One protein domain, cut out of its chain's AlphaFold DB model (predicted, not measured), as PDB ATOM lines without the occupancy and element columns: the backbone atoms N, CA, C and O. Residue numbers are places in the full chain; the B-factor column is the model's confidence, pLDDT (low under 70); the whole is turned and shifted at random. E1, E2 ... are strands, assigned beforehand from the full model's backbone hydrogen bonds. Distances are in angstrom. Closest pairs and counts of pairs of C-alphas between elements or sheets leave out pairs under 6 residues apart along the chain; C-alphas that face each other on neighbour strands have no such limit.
ATOM      1  N   ARG A   2      23.241  32.397 -42.442       45.25
ATOM      2  CA  ARG A   2      21.819  32.689 -42.697       45.25
ATOM      3  C   ARG A   2      21.125  32.830 -41.347       45.25
ATOM      4  O   ARG A   2      21.388  32.027 -40.462       45.25
ATOM      5  N   LEU A   3      20.340  33.893 -41.201       46.03
ATOM      6  CA  LEU A   3      19.625  34.225 -39.975       46.03
ATOM      7  C   LEU A   3      18.726  33.062 -39.560       46.03
ATOM      8  O   LEU A   3      17.795  32.701 -40.279       46.03
ATOM      9  N   ASP A   4      19.002  32.523 -38.378       54.22
ATOM     10  CA  ASP A   4      17.978  31.880 -37.576       54.22
ATOM     11  C   ASP A   4      16.813  32.862 -37.411       54.22
ATOM     12  O   ASP A   4      17.008  34.014 -37.015       54.22
ATOM     13  N   GLY A   5      15.600  32.398 -37.698       69.06
ATOM     14  CA  GLY A   5      14.386  33.078 -37.260       69.06
ATOM     15  C   GLY A   5      13.510  33.604 -38.388       69.06
ATOM     16  O   GLY A   5      13.629  34.741 -38.824       69.06
ATOM     17  N   VAL A   6      12.517  32.789 -38.731       68.56
ATOM     18  CA  VAL A   6      11.299  33.148 -39.468       68.56
ATOM     19  C   VAL A   6      11.463  33.357 -40.980       68.56
ATOM     20  O   VAL A   6      12.027  34.335 -41.455       68.56
ATOM     21  N   GLN A   7      10.857  32.457 -41.757       82.75
ATOM     22  CA  GLN A   7      10.665  32.598 -43.202       82.75
ATOM     23  C   GLN A   7       9.175  32.739 -43.505       82.75
ATOM     24  O   GLN A   7       8.338  32.103 -42.861       82.75
ATOM     25  N   ALA A   8       8.849  33.551 -44.510       86.12
ATOM     26  CA  ALA A   8       7.501  33.640 -45.048       86.12
ATOM     27  C   ALA A   8       7.424  32.964 -46.421       86.12
ATOM     28  O   ALA A   8       8.286  33.198 -47.269       86.12
ATOM     29  N   PHE A   9       6.382  32.176 -46.663       85.88
ATOM     30  CA  PHE A   9       6.081  31.605 -47.978       85.88
ATOM     31  C   PHE A   9       4.567  31.567 -48.210       85.88
ATOM     32  O   PHE A   9       3.789  31.699 -47.267       85.88
ATOM     33  N   TYR A  10       4.144  31.439 -49.467       88.88
ATOM     34  CA  TYR A  10       2.732  31.284 -49.805       88.88
ATOM     35  C   TYR A  10       2.377  29.803 -49.931       88.88
ATOM     36  O   TYR A  10       3.065  29.058 -50.628       88.88
ATOM     37  N   TYR A  11       1.297  29.395 -49.276       86.06
ATOM     38  CA  TYR A  11       0.709  28.064 -49.359       86.06
ATOM     39  C   TYR A  11      -0.807  28.217 -49.416       86.06
ATOM     40  O   TYR A  11      -1.370  28.941 -48.598       86.06
ATOM     41  N   GLU A  12      -1.447  27.595 -50.409       89.38
ATOM     42  CA  GLU A  12      -2.895  27.724 -50.647       89.38
ATOM     43  C   GLU A  12      -3.367  29.189 -50.634       89.38
ATOM     44  O   GLU A  12      -4.289  29.566 -49.916       89.38
ATOM     45  N   GLU A  13      -2.660  30.047 -51.381       91.25
ATOM     46  CA  GLU A  13      -2.936  31.491 -51.501       91.25
ATOM     47  C   GLU A  13      -2.802  32.295 -50.191       91.25
ATOM     48  O   GLU A  13      -3.038  33.502 -50.162       91.25
ATOM     49  N   ARG A  14      -2.342  31.668 -49.102       87.50
ATOM     50  CA  ARG A  14      -2.114  32.311 -47.803       87.50
ATOM     51  C   ARG A  14      -0.630  32.471 -47.528       87.50
ATOM     52  O   ARG A  14       0.162  31.561 -47.758       87.50
ATOM     53  N   ARG A  15      -0.242  33.626 -46.986       87.38
ATOM     54  CA  ARG A  15       1.126  33.858 -46.507       87.38
ATOM     55  C   ARG A  15       1.298  33.224 -45.128       87.38
ATOM     56  O   ARG A  15       0.672  33.664 -44.168       87.38
ATOM     57  N   ILE A  16       2.170  32.230 -45.033       87.94
ATOM     58  CA  ILE A  16       2.522  31.540 -43.793       87.94
ATOM     59  C   ILE A  16       3.882  32.046 -43.326       87.94
ATOM     60  O   ILE A  16       4.841  32.035 -44.095       87.94
ATOM     61  N   ASN A  17       3.966  32.470 -42.066       87.06
ATOM     62  CA  ASN A  17       5.234  32.731 -41.389       87.06
ATOM     63  C   ASN A  17       5.588  31.497 -40.557       87.06
ATOM     64  O   ASN A  17       4.781  31.061 -39.739       87.06
ATOM     65  N   THR A  18       6.781  30.944 -40.750       84.94
ATOM     66  CA  THR A  18       7.232  29.742 -40.043       84.94
ATOM     67  C   THR A  18       8.615  29.942 -39.461       84.94
ATOM     68  O   THR A  18       9.471  30.561 -40.090       84.94
ATOM     69  N   ALA A  19       8.872  29.354 -38.294       85.12
ATOM     70  CA  ALA A  19      10.241  29.103 -37.873       85.12
ATOM     71  C   ALA A  19      10.877  28.097 -38.845       85.12
ATOM     72  O   ALA A  19      10.233  27.132 -39.260       85.12
ATOM     73  N   VAL A  20      12.128  28.341 -39.228       82.56
ATOM     74  CA  VAL A  20      12.879  27.463 -40.128       82.56
ATOM     75  C   VAL A  20      14.014  26.840 -39.349       82.56
ATOM     76  O   VAL A  20      14.732  27.530 -38.630       82.56
ATOM     77  N   ARG A  21      14.173  25.530 -39.514       84.62
ATOM     78  CA  ARG A  21      15.314  24.783 -39.008       84.62
ATOM     79  C   ARG A  21      15.953  24.040 -40.166       84.62
ATOM     80  O   ARG A  21      15.289  23.245 -40.830       84.62
ATOM     81  N   GLU A  22      17.238  24.275 -40.394       83.81
ATOM     82  CA  GLU A  22      18.000  23.446 -41.321       83.81
ATOM     83  C   GLU A  22      18.149  22.039 -40.724       83.81
ATOM     84  O   GLU A  22      18.656  21.872 -39.615       83.81
ATOM     85  N   ILE A  23      17.667  21.026 -41.448       84.81
ATOM     86  CA  ILE A  23      17.808  19.621 -41.042       84.81
ATOM     87  C   ILE A  23      19.122  19.060 -41.587       84.81
ATOM     88  O   ILE A  23      19.882  18.426 -40.855       84.81
ATOM     89  N   LYS A  24      19.376  19.260 -42.887       85.56
ATOM     90  CA  LYS A  24      20.564  18.754 -43.576       85.56
ATOM     91  C   LYS A  24      20.777  19.454 -44.917       85.56
ATOM     92  O   LYS A  24      19.821  19.644 -45.667       85.56
ATOM     93  N   THR A  25      22.037  19.703 -45.258       86.94
ATOM     94  CA  THR A  25      22.464  20.072 -46.612       86.94
ATOM     95  C   THR A  25      23.044  18.845 -47.327       86.94
ATOM     96  O   THR A  25      23.858  18.111 -46.763       86.94
ATOM     97  N   LEU A  26      22.602  18.599 -48.564       87.69
ATOM     98  CA  LEU A  26      23.045  17.479 -49.399       87.69
ATOM     99  C   LEU A  26      23.798  18.003 -50.627       87.69
ATOM    100  O   LEU A  26      23.269  18.827 -51.371       87.69
ATOM    101  N   SER A  27      24.998  17.479 -50.875       89.69
ATOM    102  CA  SER A  27      25.748  17.721 -52.114       89.69
ATOM    103  C   SER A  27      25.439  16.612 -53.113       89.69
ATOM    104  O   SER A  27      25.956  15.503 -52.991       89.69
ATOM    105  N   LEU A  28      24.576  16.904 -54.084       87.31
ATOM    106  CA  LEU A  28      24.152  15.951 -55.109       87.31
ATOM    107  C   LEU A  28      24.724  16.368 -56.474       87.31
ATOM    108  O   LEU A  28      24.608  17.545 -56.827       87.31
ATOM    109  N   PRO A  29      25.342  15.456 -57.253       88.19
ATOM    110  CA  PRO A  29      25.687  15.745 -58.642       88.19
ATOM    111  C   PRO A  29      24.423  15.936 -59.494       88.19
ATOM    112  O   PRO A  29      23.309  15.633 -59.069       88.19
ATOM    113  N   SER A  30      24.581  16.434 -60.720       88.75
ATOM    114  CA  SER A  30      23.459  16.559 -61.654       88.75
ATOM    115  C   SER A  30      22.827  15.194 -61.920       88.75
ATOM    116  O   SER A  30      23.504  14.259 -62.349       88.75
ATOM    117  N   GLY A  31      21.524  15.079 -61.687       90.38
ATOM    118  CA  GLY A  31      20.829  13.810 -61.829       90.38
ATOM    119  C   GLY A  31      19.356  13.893 -61.460       90.38
ATOM    120  O   GLY A  31      18.838  14.946 -61.084       90.38
ATOM    121  N   ARG A  32      18.678  12.752 -61.583       92.12
ATOM    122  CA  ARG A  32      17.293  12.584 -61.149       92.12
ATOM    123  C   ARG A  32      17.287  11.904 -59.788       92.12
ATOM    124  O   ARG A  32      17.820  10.810 -59.642       92.12
ATOM    125  N   TYR A  33      16.638  12.545 -58.826       90.06
ATOM    126  CA  TYR A  33      16.517  12.053 -57.461       90.06
ATOM    127  C   TYR A  33      15.052  11.917 -57.075       90.06
ATOM    128  O   TYR A  33      14.183  12.597 -57.617       90.06
ATOM    129  N   SER A  34      14.789  11.025 -56.128       90.94
ATOM    130  CA  SER A  34      13.518  10.927 -55.416       90.94
ATOM    131  C   SER A  34      13.805  11.086 -53.930       90.94
ATOM    132  O   SER A  34      14.824  10.594 -53.446       90.94
ATOM    133  N   ALA A  35      12.928  11.785 -53.218       88.00
ATOM    134  CA  ALA A  35      13.021  11.969 -51.777       88.00
ATOM    135  C   ALA A  35      11.730  11.469 -51.128       88.00
ATOM    136  O   ALA A  35      10.640  11.750 -51.620       88.00
ATOM    137  N   VAL A  36      11.871  10.742 -50.022       89.69
ATOM    138  CA  VAL A  36      10.757  10.331 -49.163       89.69
ATOM    139  C   VAL A  36      10.951  11.024 -47.826       89.69
ATOM    140  O   VAL A  36      12.017  10.929 -47.219       89.69
ATOM    141  N   ILE A  37       9.931  11.760 -47.400       86.19
ATOM    142  CA  ILE A  37       9.925  12.521 -46.156       86.19
ATOM    143  C   ILE A  37       8.834  11.913 -45.286       86.19
ATOM    144  O   ILE A  37       7.695  11.755 -45.720       86.19
ATOM    145  N   THR A  38       9.187  11.523 -44.070       86.25
ATOM    146  CA  THR A  38       8.269  10.904 -43.115       86.25
ATOM    147  C   THR A  38       8.718  11.270 -41.711       86.25
ATOM    148  O   THR A  38       9.915  11.336 -41.432       86.25
ATOM    149  N   THR A  39       7.760  11.532 -40.833       81.88
ATOM    150  CA  THR A  39       7.999  11.661 -39.397       81.88
ATOM    151  C   THR A  39       8.191  10.266 -38.812       81.88
ATOM    152  O   THR A  39       7.347   9.398 -39.015       81.88
ATOM    153  N   LEU A  40       9.305  10.031 -38.118       81.00
ATOM    154  CA  LEU A  40       9.598   8.716 -37.531       81.00
ATOM    155  C   LEU A  40       8.707   8.400 -36.325       81.00
ATOM    156  O   LEU A  40       8.441   7.234 -36.052       81.00
ATOM    157  N   GLU A  41       8.250   9.432 -35.621       81.94
ATOM    158  CA  GLU A  41       7.452   9.321 -34.405       81.94
ATOM    159  C   GLU A  41       6.376  10.406 -34.390       81.94
ATOM    160  O   GLU A  41       6.567  11.491 -34.953       81.94
ATOM    161  N   ASP A  42       5.258  10.110 -33.728       79.94
ATOM    162  CA  ASP A  42       4.259  11.118 -33.393       79.94
ATOM    163  C   ASP A  42       4.764  11.929 -32.194       79.94
ATOM    164  O   ASP A  42       4.808  11.460 -31.052       79.94
ATOM    165  N   VAL A  43       5.230  13.144 -32.471       83.69
ATOM    166  CA  VAL A  43       5.793  14.033 -31.460       83.69
ATOM    167  C   VAL A  43       4.698  14.994 -31.019       83.69
ATOM    168  O   VAL A  43       4.444  15.998 -31.679       83.69
ATOM    169  N   SER A  44       4.100  14.715 -29.859       86.25
ATOM    170  CA  SER A  44       2.964  15.475 -29.300       86.25
ATOM    171  C   SER A  44       3.165  16.996 -29.227       86.25
ATOM    172  O   SER A  44       2.197  17.749 -29.304       86.25
ATOM    173  N   ALA A  45       4.413  17.470 -29.136       83.56
ATOM    174  CA  ALA A  45       4.753  18.894 -29.191       83.56
ATOM    175  C   ALA A  45       4.364  19.578 -30.521       83.56
ATOM    176  O   ALA A  45       4.295  20.804 -30.572       83.56
ATOM    177  N   PHE A  46       4.103  18.806 -31.580       81.12
ATOM    178  CA  PHE A  46       3.649  19.284 -32.886       81.12
ATOM    179  C   PHE A  46       2.143  19.095 -33.115       81.12
ATOM    180  O   PHE A  46       1.648  19.376 -34.206       81.12
ATOM    181  N   ASN A  47       1.382  18.667 -32.103       85.69
ATOM    182  CA  ASN A  47      -0.064  18.504 -32.236       85.69
ATOM    183  C   ASN A  47      -0.743  19.836 -32.573       85.69
ATOM    184  O   ASN A  47      -0.566  20.838 -31.882       85.69
ATOM    185  N   GLY A  48      -1.533  19.842 -33.649       84.75
ATOM    186  CA  GLY A  48      -2.178  21.054 -34.163       84.75
ATOM    187  C   GLY A  48      -1.227  22.036 -34.860       84.75
ATOM    188  O   GLY A  48      -1.675  23.098 -35.286       84.75
ATOM    189  N   ILE A  49       0.059  21.696 -35.015       85.06
ATOM    190  CA  ILE A  49       1.039  22.498 -35.750       85.06
ATOM    191  C   ILE A  49       1.160  21.959 -37.173       85.06
ATOM    192  O   ILE A  49       1.598  20.832 -37.402       85.06
ATOM    193  N   GLN A  50       0.837  22.798 -38.156       84.19
ATOM    194  CA  GLN A  50       1.122  22.489 -39.551       84.19
ATOM    195  C   GLN A  50       2.624  22.661 -39.812       84.19
ATOM    196  O   GLN A  50       3.155  23.769 -39.752       84.19
ATOM    197  N   SER A  51       3.310  21.551 -40.083       82.56
ATOM    198  CA  SER A  51       4.750  21.528 -40.357       82.56
ATOM    199  C   SER A  51       5.008  21.338 -41.848       82.56
ATOM    200  O   SER A  51       4.282  20.612 -42.525       82.56
ATOM    201  N   PHE A  52       6.067  21.964 -42.358       86.44
ATOM    202  CA  PHE A  52       6.422  21.931 -43.774       86.44
ATOM    203  C   PHE A  52       7.877  21.505 -43.947       86.44
ATOM    204  O   PHE A  52       8.737  21.865 -43.143       86.44
ATOM    205  N   VAL A  53       8.163  20.777 -45.028       87.56
ATOM    206  CA  VAL A  53       9.536  20.473 -45.442       87.56
ATOM    207  C   VAL A  53       9.791  21.108 -46.797       87.56
ATOM    208  O   VAL A  53       9.086  20.837 -47.765       87.56
ATOM    209  N   GLN A  54      10.819  21.949 -46.859       86.00
ATOM    210  CA  GLN A  54      11.260  22.588 -48.088       86.00
ATOM    211  C   GLN A  54      12.576  21.959 -48.541       86.00
ATOM    212  O   GLN A  54      13.583  22.030 -47.839       86.00
ATOM    213  N   LEU A  55      12.577  21.384 -49.745       86.94
ATOM    214  CA  LEU A  55      13.802  21.032 -50.451       86.94
ATOM    215  C   LEU A  55      14.113  22.150 -51.444       86.94
ATOM    216  O   LEU A  55      13.371  22.366 -52.398       86.94
ATOM    217  N   THR A  56      15.197  22.879 -51.203       84.12
ATOM    218  CA  THR A  56      15.611  24.001 -52.047       84.12
ATOM    219  C   THR A  56      17.081  23.889 -52.407       84.12
ATOM    220  O   THR A  56      17.878  23.311 -51.669       84.12
ATOM    221  N   TYR A  57      17.444  24.468 -53.549       81.31
ATOM    222  CA  TYR A  57      18.836  24.611 -53.937       81.31
ATOM    223  C   TYR A  57      19.580  25.468 -52.906       81.31
ATOM    224  O   TYR A  57      19.171  26.591 -52.598       81.31
ATOM    225  N   PHE A  58      20.680  24.935 -52.377       75.50
ATOM    226  CA  PHE A  58      21.553  25.657 -51.465       75.50
ATOM    227  C   PHE A  58      22.724  26.262 -52.244       75.50
ATOM    228  O   PHE A  58      23.654  25.561 -52.639       75.50
ATOM    229  N   ASN A  59      22.687  27.580 -52.444       72.88
ATOM    230  CA  ASN A  59      23.856  28.338 -52.879       72.88
ATOM    231  C   ASN A  59      24.526  28.977 -51.651       72.88
ATOM    232  O   ASN A  59      23.905  29.853 -51.044       72.88
ATOM    233  N   PRO A  60      25.758  28.585 -51.274       64.19
ATOM    234  CA  PRO A  60      26.471  29.195 -50.152       64.19
ATOM    235  C   PRO A  60      26.958  30.626 -50.433       64.19
ATOM    236  O   PRO A  60      27.395  31.300 -49.506       64.19
ATOM    237  N   LYS A  61      26.922  31.089 -51.693       53.38
ATOM    238  CA  LYS A  61      27.409  32.419 -52.104       53.38
ATOM    239  C   LYS A  61      26.336  33.518 -52.097       53.38
ATOM    240  O   LYS A  61      26.658  34.645 -52.465       53.38
ATOM    241  N   ILE A  62      25.095  33.192 -51.726       53.16
ATOM    242  CA  ILE A  62      23.981  34.145 -51.569       53.16
ATOM    243  C   ILE A  62      23.580  34.205 -50.100       53.16
ATOM    244  O   ILE A  62      23.247  33.127 -49.543       53.16
TER     245      ILE A  62
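This is residues 2 to 62 of the 62 residues of the protein "DUF5625 domain-containing protein" of Photorhabdus aegyptia (UniProt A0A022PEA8). The model has little regular structure: one small hairpin of two strands, E1 and E2, and after it a long unnamed stretch in a wide, open loop. That stretch runs out to Ser 30, back across to Ser 44, then folds back toward residue 62; residues 10 to 15, 28 to 34 and 39 to 49 stick out. The printed part has 61 residues, with E1 then E2, antiparallel, and no named helix; the class is all strand, with only 10 residues in named elements. It is loose, with a radius of gyration of the C-alphas of 14.2 A, and spans 38 by 27 by 24 A.

E1, residues 7 to 11, and E2, residues 14 to 18, form a hairpin through a tight link, antiparallel at 147 degrees between directions. N 9 and O 16 are 3.0 A apart, within hydrogen-bond range.

E1 measures 12.6 A from C-alpha 7 at (10.665, 32.598, -43.202); E2 measures 12.4 A, ending at C-alpha 18 at (7.232, 29.742, -40.043).

The C-alphas farthest apart, Ser 30 and Ser 44, are 38.3 A apart. The printed part has no cut. Residues 2 to 6 and 60 to 62 have pLDDT under 70.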